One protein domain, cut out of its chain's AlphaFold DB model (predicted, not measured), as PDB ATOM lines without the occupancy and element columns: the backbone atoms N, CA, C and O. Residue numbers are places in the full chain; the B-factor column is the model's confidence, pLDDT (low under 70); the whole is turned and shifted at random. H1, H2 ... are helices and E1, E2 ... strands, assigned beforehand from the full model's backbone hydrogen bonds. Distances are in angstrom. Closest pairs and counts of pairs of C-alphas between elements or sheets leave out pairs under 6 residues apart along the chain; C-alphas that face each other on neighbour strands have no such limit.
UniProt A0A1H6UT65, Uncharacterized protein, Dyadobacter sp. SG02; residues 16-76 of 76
ATOM      1  N   ALA A  16     177.895 172.235 187.403       95.75
ATOM      2  CA  ALA A  16     178.823 172.633 188.466       95.75
ATOM      3  C   ALA A  16     178.186 172.656 189.869       95.75
ATOM      4  O   ALA A  16     178.890 172.633 190.877       95.75
ATOM      5  N   GLN A  17     176.854 172.715 189.953       97.06
ATOM      6  CA  GLN A  17     176.132 172.669 191.221       97.06
ATOM      7  C   GLN A  17     175.883 171.239 191.701       97.06
ATOM      8  O   GLN A  17     175.447 171.069 192.835       97.06
ATOM      9  N   ILE A  18     176.146 170.219 190.883       97.94
ATOM     10  CA  ILE A  18     175.848 168.819 191.183       97.94
ATOM     11  C   ILE A  18     177.145 168.114 191.573       97.94
ATOM     12  O   ILE A  18     178.136 168.158 190.854       97.94
ATOM     13  N   ARG A  19     177.143 167.436 192.720       96.88
ATOM     14  CA  ARG A  19     178.312 166.688 193.206       96.88
ATOM     15  C   ARG A  19     178.308 165.237 192.755       96.88
ATOM     16  O   ARG A  19     179.337 164.711 192.360       96.88
ATOM     17  N   ARG A  20     177.158 164.582 192.884       97.19
ATOM     18  CA  ARG A  20     176.971 163.159 192.588       97.19
ATOM     19  C   ARG A  20     175.500 162.857 192.384       97.19
ATOM     20  O   ARG A  20     174.641 163.598 192.875       97.19
ATOM     21  N   PHE A  21     175.217 161.760 191.702       98.12
ATOM     22  CA  PHE A  21     173.860 161.336 191.409       98.12
ATOM     23  C   PHE A  21     173.645 159.850 191.678       98.12
ATOM     24  O   PHE A  21     174.568 159.039 191.668       98.12
ATOM     25  N   LEU A  22     172.384 159.506 191.897       97.44
ATOM     26  CA  LEU A  22     171.888 158.144 191.943       97.44
ATOM     27  C   LEU A  22     170.679 158.054 191.016       97.44
ATOM     28  O   LEU A  22     169.695 158.759 191.219       97.44
ATOM     29  N   GLN A  23     170.735 157.181 190.017       96.00
ATOM     30  CA  GLN A  23     169.611 156.958 189.108       96.00
ATOM     31  C   GLN A  23     168.815 155.723 189.518       96.00
ATOM     32  O   GLN A  23     169.410 154.671 189.713       96.00
ATOM     33  N   THR A  24     167.486 155.809 189.550       93.88
ATOM     34  CA  THR A  24     166.562 154.670 189.651       93.88
ATOM     35  C   THR A  24     165.515 154.788 188.544       93.88
ATOM     36  O   THR A  24     164.652 155.658 188.600       93.88
ATOM     37  N   HIS A  25     165.577 153.919 187.529       90.44
ATOM     38  CA  HIS A  25     164.770 154.045 186.304       90.44
ATOM     39  C   HIS A  25     164.927 155.434 185.653       90.44
ATOM     40  O   HIS A  25     166.025 155.765 185.204       90.44
ATOM     41  N   LYS A  26     163.859 156.240 185.594       93.94
ATOM     42  CA  LYS A  26     163.865 157.599 185.024       93.94
ATOM     43  C   LYS A  26     164.104 158.702 186.057       93.94
ATOM     44  O   LYS A  26     164.264 159.862 185.688       93.94
ATOM     45  N   THR A  27     164.149 158.347 187.337       96.25
ATOM     46  CA  THR A  27     164.309 159.301 188.432       96.25
ATOM     47  C   THR A  27     165.769 159.389 188.849       96.25
ATOM     48  O   THR A  27     166.429 158.377 189.095       96.25
ATOM     49  N   PHE A  28     166.265 160.611 188.973       97.88
ATOM     50  CA  PHE A  28     167.605 160.939 189.428       97.88
ATOM     51  C   PHE A  28     167.515 161.637 190.779       97.88
ATOM     52  O   PHE A  28     166.850 162.661 190.916       97.88
ATOM     53  N   THR A  29     168.208 161.095 191.771       98.31
ATOM     54  CA  THR A  29     168.470 161.764 193.044       98.31
ATOM     55  C   THR A  29     169.837 162.429 192.948       98.31
ATOM     56  O   THR A  29     170.845 161.750 192.755       98.31
ATOM     57  N   LEU A  30     169.875 163.752 193.063       98.19
ATOM     58  CA  LEU A  30     171.066 164.573 192.853       98.19
ATOM     59  C   LEU A  30     171.463 165.240 194.168       98.19
ATOM     60  O   LEU A  30     170.643 165.906 194.800       98.19
ATOM     61  N   LEU A  31     172.727 165.087 194.567       98.06
ATOM     62  CA  LEU A  31     173.307 165.859 195.661       98.06
ATOM     63  C   LEU A  31     173.931 167.132 195.097       98.06
ATOM     64  O   LEU A  31     174.866 167.060 194.299       98.06
ATOM     65  N   LEU A  32     173.458 168.286 195.553       97.44
ATOM     66  CA  LEU A  32     173.986 169.582 195.154       97.44
ATOM     67  C   LEU A  32     175.166 170.024 196.037       97.44
ATOM     68  O   LEU A  32     175.379 169.510 197.138       97.44
ATOM     69  N   SER A  33     175.929 171.013 195.571       93.06
ATOM     70  CA  SER A  33     177.112 171.566 196.244       93.06
ATOM     71  C   SER A  33     176.823 172.120 197.643       93.06
ATOM     72  O   SER A  33     177.669 172.000 198.526       93.06
ATOM     73  N   GLY A  34     175.607 172.616 197.885       91.38
ATOM     74  CA  GLY A  34     175.133 173.063 199.202       91.38
ATOM     75  C   GLY A  34     174.590 171.956 200.117       91.38
ATOM     76  O   GLY A  34     173.936 172.261 201.105       91.38
ATOM     77  N   GLY A  35     174.767 170.675 199.771       94.12
ATOM     78  CA  GLY A  35     174.240 169.542 200.546       94.12
ATOM     79  C   GLY A  35     172.749 169.256 200.332       94.12
ATOM     80  O   GLY A  35     172.245 168.243 200.815       94.12
ATOM     81  N   ARG A  36     172.043 170.105 199.573       97.19
ATOM     82  CA  ARG A  36     170.639 169.894 199.200       97.19
ATOM     83  C   ARG A  36     170.501 168.679 198.287       97.19
ATOM     84  O   ARG A  36     171.287 168.513 197.355       97.19
ATOM     85  N   ILE A  37     169.466 167.880 198.521       97.56
ATOM     86  CA  ILE A  37     169.080 166.767 197.653       97.56
ATOM     87  C   ILE A  37     167.889 167.203 196.806       97.56
ATOM     88  O   ILE A  37     166.946 167.797 197.326       97.56
ATOM     89  N   VAL A  38     167.940 166.919 195.506       97.50
ATOM     90  CA  VAL A  38     166.813 167.141 194.593       97.50
ATOM     91  C   VAL A  38     166.500 165.870 193.818       97.50
ATOM     92  O   VAL A  38     167.401 165.096 193.488       97.50
ATOM     93  N   HIS A  39     165.218 165.668 193.529       97.44
ATOM     94  CA  HIS A  39     164.745 164.600 192.659       97.44
ATOM     95  C   HIS A  39     164.358 165.196 191.311       97.44
ATOM     96  O   HIS A  39     163.669 166.211 191.256       97.44
ATOM     97  N   HIS A  40     164.804 164.562 190.235       97.06
ATOM     98  CA  HIS A  40     164.466 164.951 188.878       97.06
ATOM     99  C   HIS A  40     164.024 163.720 188.097       97.06
ATOM    100  O   HIS A  40     164.759 162.737 188.015       97.06
ATOM    101  N   GLU A  41     162.826 163.766 187.534       96.62
ATOM    102  CA  GLU A  41     162.387 162.782 186.554       96.62
ATOM    103  C   GLU A  41     162.731 163.300 185.158       96.62
ATOM    104  O   GLU A  41     162.241 164.348 184.742       96.62
ATOM    105  N   ALA A  42     163.606 162.583 184.455       93.94
ATOM    106  CA  ALA A  42     164.031 162.964 183.116       93.94
ATOM    107  C   ALA A  42     163.163 162.254 182.067       93.94
ATOM    108  O   ALA A  42     163.075 161.022 182.070       93.94
ATOM    109  N   GLU A  43     162.586 163.011 181.125       92.81
ATOM    110  CA  GLU A  43     161.882 162.436 179.966       92.81
ATOM    111  C   GLU A  43     162.800 161.491 179.174       92.81
ATOM    112  O   GLU A  43     162.422 160.356 178.868       92.81
ATOM    113  N   ASP A  44     164.034 161.942 178.926       94.38
ATOM    114  CA  ASP A  44     165.113 161.168 178.315       94.38
ATOM    115  C   ASP A  44     166.230 160.909 179.338       94.38
ATOM    116  O   ASP A  44     167.219 161.644 179.455       94.38
ATOM    117  N   ALA A  45     166.056 159.829 180.101       95.31
ATOM    118  CA  ALA A  45     166.998 159.416 181.134       95.31
ATOM    119  C   ALA A  45     168.398 159.087 180.582       95.31
ATOM    120  O   ALA A  45     169.395 159.321 181.266       95.31
ATOM    121  N   ILE A  46     168.497 158.575 179.349       95.44
ATOM    122  CA  ILE A  46     169.784 158.224 178.730       95.44
ATOM    123  C   ILE A  46     170.569 159.500 178.440       95.44
ATOM    124  O   ILE A  46     171.748 159.612 178.798       95.44
ATOM    125  N   ARG A  47     169.913 160.491 177.834       95.94
ATOM    126  CA  ARG A  47     170.532 161.777 177.517       95.94
ATOM    127  C   ARG A  47     170.910 162.552 178.776       95.94
ATOM    128  O   ARG A  47     172.011 163.100 178.827       95.94
ATOM    129  N   PHE A  48     170.058 162.551 179.805       97.00
ATOM    130  CA  PHE A  48     170.364 163.215 181.077       97.00
ATOM    131  C   PHE A  48     171.559 162.568 181.789       97.00
ATOM    132  O   PHE A  48     172.507 163.263 182.157       97.00
ATOM    133  N   ARG A  49     171.593 161.229 181.886       96.75
ATOM    134  CA  ARG A  49     172.747 160.499 182.444       96.75
ATOM    135  C   ARG A  49     174.032 160.803 181.675       96.75
ATOM    136  O   ARG A  49     175.069 161.055 182.281       96.75
ATOM    137  N   THR A  50     173.966 160.811 180.346       96.00
ATOM    138  CA  THR A  50     175.128 161.102 179.491       96.00
ATOM    139  C   THR A  50     175.660 162.511 179.738       96.00
ATOM    140  O   THR A  50     176.871 162.701 179.843       96.00
ATOM    141  N   TRP A  51     174.773 163.497 179.890       96.94
ATOM    142  CA  TRP A  51     175.160 164.866 180.224       96.94
ATOM    143  C   TRP A  51     175.835 164.960 181.598       96.94
ATOM    144  O   TRP A  51     176.873 165.616 181.700       96.94
ATOM    145  N   LEU A  52     175.319 164.260 182.618       96.94
ATOM    146  CA  LEU A  52     175.934 164.207 183.951       96.94
ATOM    147  C   LEU A  52     177.364 163.650 183.893       96.94
ATOM    148  O   LEU A  52     178.304 164.280 184.379       96.94
ATOM    149  N   LEU A  53     177.541 162.501 183.239       95.81
ATOM    150  CA  LEU A  53     178.841 161.839 183.111       95.81
ATOM    151  C   LEU A  53     179.834 162.650 182.273       95.81
ATOM    152  O   LEU A  53     181.019 162.691 182.588       95.81
ATOM    153  N   THR A  54     179.354 163.337 181.234       95.69
ATOM    154  CA  THR A  54     180.185 164.236 180.416       95.69
ATOM    155  C   THR A  54     180.758 165.385 181.250       95.69
ATOM    156  O   THR A  54     181.890 165.804 181.026       95.69
ATOM    157  N   HIS A  55     180.011 165.849 182.253       95.75
ATOM    158  CA  HIS A  55     180.467 166.843 183.226       95.75
ATOM    159  C   HIS A  55     181.198 166.231 184.428       95.75
ATOM    160  O   HIS A  55     181.417 166.920 185.419       95.75
ATOM    161  N   GLN A  56     181.589 164.955 184.339       94.81
ATOM    162  CA  GLN A  56     182.335 164.232 185.374       94.81
ATOM    163  C   GLN A  56     181.592 164.144 186.714       94.81
ATOM    164  O   GLN A  56     182.209 163.995 187.768       94.81
ATOM    165  N   ILE A  57     180.261 164.222 186.685       96.44
ATOM    166  CA  ILE A  57     179.446 164.057 187.883       96.44
ATOM    167  C   ILE A  57     179.373 162.566 188.205       96.44
ATOM    168  O   ILE A  57     179.073 161.731 187.353       96.44
ATOM    169  N   GLU A  58     179.651 162.246 189.459       95.38
ATOM    170  CA  GLU A  58     179.844 160.885 189.937       95.38
ATOM    171  C   GLU A  58     178.528 160.090 190.029       95.38
ATOM    172  O   GLU A  58     177.579 160.515 190.696       95.38
ATOM    173  N   ASP A  59     178.488 158.913 189.393       95.88
ATOM    174  CA  ASP A  59     177.426 157.917 189.579       95.88
ATOM    175  C   ASP A  59     177.732 157.073 190.821       95.88
ATOM    176  O   ASP A  59     178.662 156.261 190.846       95.88
ATOM    177  N   VAL A  60     176.921 157.250 191.862       94.00
ATOM    178  CA  VAL A  60     177.121 156.587 193.152       94.00
ATOM    179  C   VAL A  60     177.067 155.059 193.029       94.00
ATOM    180  O   VAL A  60     177.822 154.373 193.716       94.00
ATOM    181  N   ARG A  61     176.223 154.493 192.152       89.25
ATOM    182  CA  ARG A  61     176.163 153.024 191.985       89.25
ATOM    183  C   ARG A  61     177.441 152.494 191.364       89.25
ATOM    184  O   ARG A  61     177.941 151.454 191.785       89.25
ATOM    185  N   GLU A  62     177.954 153.208 190.368       86.94
ATOM    186  CA  GLU A  62     179.158 152.802 189.657       86.94
ATOM    187  C   GLU A  62     180.376 152.800 190.588       86.94
ATOM    188  O   GLU A  62     181.178 151.867 190.543       86.94
ATOM    189  N   LEU A  63     180.476 153.777 191.495       83.94
ATOM    190  CA  LEU A  63     181.500 153.767 192.540       83.94
ATOM    191  C   LEU A  63     181.422 152.536 193.439       83.94
ATOM    192  O   LEU A  63     182.442 151.898 193.692       83.94
ATOM    193  N   PHE A  64     180.229 152.210 193.947       83.88
ATOM    194  CA  PHE A  64     180.063 151.071 194.849       83.88
ATOM    195  C   PHE A  64     180.470 149.764 194.169       83.88
ATOM    196  O   PHE A  64     181.177 148.963 194.776       83.88
ATOM    197  N   ILE A  65     180.088 149.580 192.902       83.31
ATOM    198  CA  ILE A  65     180.470 148.401 192.117       83.31
ATOM    199  C   ILE A  65     181.987 148.349 191.922       83.31
ATOM    200  O   ILE A  65     182.591 147.321 192.213       83.31
ATOM    201  N   LYS A  66     182.618 149.451 191.492       82.44
ATOM    202  CA  LYS A  66     184.078 149.516 191.295       82.44
ATOM    203  C   LYS A  66     184.839 149.184 192.574       82.44
ATOM    204  O   LYS A  66     185.756 148.367 192.540       82.44
ATOM    205  N   ASN A  67     184.430 149.769 193.696       79.88
ATOM    206  CA  ASN A  67     185.065 149.526 194.986       79.88
ATOM    207  C   ASN A  67     184.884 148.068 195.420       79.88
ATOM    208  O   ASN A  67     185.858 147.423 195.795       79.88
ATOM    209  N   TYR A  68     183.672 147.516 195.309       77.62
ATOM    210  CA  TYR A  68     183.404 146.118 195.656       77.62
ATOM    211  C   TYR A  68     184.213 145.137 194.794       77.62
ATOM    212  O   TYR A  68     184.819 144.202 195.317       77.62
ATOM    213  N   SER A  69     184.288 145.369 193.481       79.62
ATOM    214  CA  SER A  69     185.127 144.577 192.577       79.62
ATOM    215  C   SER A  69     186.609 144.657 192.948       79.62
ATOM    216  O   SER A  69     187.281 143.629 192.950       79.62
ATOM    217  N   ALA A  70     187.114 145.840 193.305       73.75
ATOM    218  CA  ALA A  70     188.501 146.014 193.729       73.75
ATOM    219  C   ALA A  70     188.818 145.241 195.022       73.75
ATOM    220  O   ALA A  70     189.831 144.546 195.078       73.75
ATOM    221  N   TYR A  71     187.935 145.282 196.027       72.50
ATOM    222  CA  TYR A  71     188.116 144.516 197.267       72.50
ATOM    223  C   TYR A  71     188.190 143.003 197.024       72.50
ATOM    224  O   TYR A  71     189.047 142.331 197.601       72.50
ATOM    225  N   ASN A  72     187.337 142.471 196.145       72.31
ATOM    226  CA  ASN A  72     187.335 141.041 195.829       72.31
ATOM    227  C   ASN A  72     188.595 140.597 195.072       72.31
ATOM    228  O   ASN A  72     189.024 139.463 195.240       72.31
ATOM    229  N   LEU A  73     189.203 141.478 194.271       69.94
ATOM    230  CA  LEU A  73     190.452 141.192 193.556       69.94
ATOM    231  C   LEU A  73     191.694 141.243 194.459       69.94
ATOM    232  O   LEU A  73     192.674 140.577 194.159       69.94
ATOM    233  N   MET A  74     191.675 142.029 195.541       62.75
ATOM    234  CA  MET A  74     192.790 142.112 196.502       62.75
ATOM    235  C   MET A  74     192.747 141.019 197.580       62.75
ATOM    236  O   MET A  74     193.724 140.838 198.301       62.75
ATOM    237  N   SER A  75     191.608 140.339 197.721       64.62
ATOM    238  CA  SER A  75     191.374 139.315 198.750       64.62
ATOM    239  C   SER A  75     191.443 137.879 198.204       64.62
ATOM    240  O   SER A  75     191.160 136.944 198.951       64.62
ATOM    241  N   ALA A  76     191.775 137.715 196.918       55.06
ATOM    242  CA  ALA A  76     191.964 136.444 196.214       55.06
ATOM    243  C   ALA A  76     193.456 136.201 195.947       55.06
ATOM    244  O   ALA A  76     193.866 135.021 196.006       55.06
TER     245      ALA A  76
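What this domain is: This is residues 16 to 76 of the 76 residues of an uncharacterized protein of Dyadobacter sp. SG02 (UniProt A0A1H6UT65). What is the main shape? A small compact body, a three-stranded sheet with H1 over one face, has a long helical arm: residues 63 to 76, of which 63 to 74 belong to H2, stick out from it. What is it built of? The printed part has 61 residues with E1, E2, E3, H1 and H2 along the chain, of mixed class; the sheet's order is E1, E2, E3, antiparallel. How large is it? It is loose, with a radius of gyration of the C-alphas of 13.4 A, and spans 42 by 26 by 19 A.

How they stand to each other: How do the strands pair? E1, residues 18 to 24, E2, residues 27 to 32, and E3, residues 37 to 41, form a meander, each strand the antiparallel neighbour of the one before. Within hydrogen-bond range are N 22 and O 29, 2.9 A, in the hairpin E1 and E2, and N 30 and O 38, 2.8 A, in the hairpin E2 and E3. Where are the helices? H1, residues 45 to 54, is on the sheet, over E1 and E2, at a height over the sheet of 10.0 A; its closest C-alphas to E2 are those of Ala 45 and Thr 27, 7.8 A apart. H2, residues 60 to 74, only grazes the sheet with residues 60 to 62; the closest C-alphas of E1 and H2 are those of Leu 22 and Val 60, 5.6 A apart. In H1 and H2 every O i to N i+4 pair is within hydrogen-bond range.

Where its parts are: Where does E1 begin? C-alpha 18 is at (175.848, 168.819, 191.183), and E1 is 17.0 A long. Where does H2 end? C-alpha 74 is at (192.790, 142.112, 196.502), and H2 is 21.6 A long.

The domain as a whole: Is there a cut? The printed part has no cut, and its four links are tight. Where is confidence low? Residues 73 to 76 are under pLDDT 70.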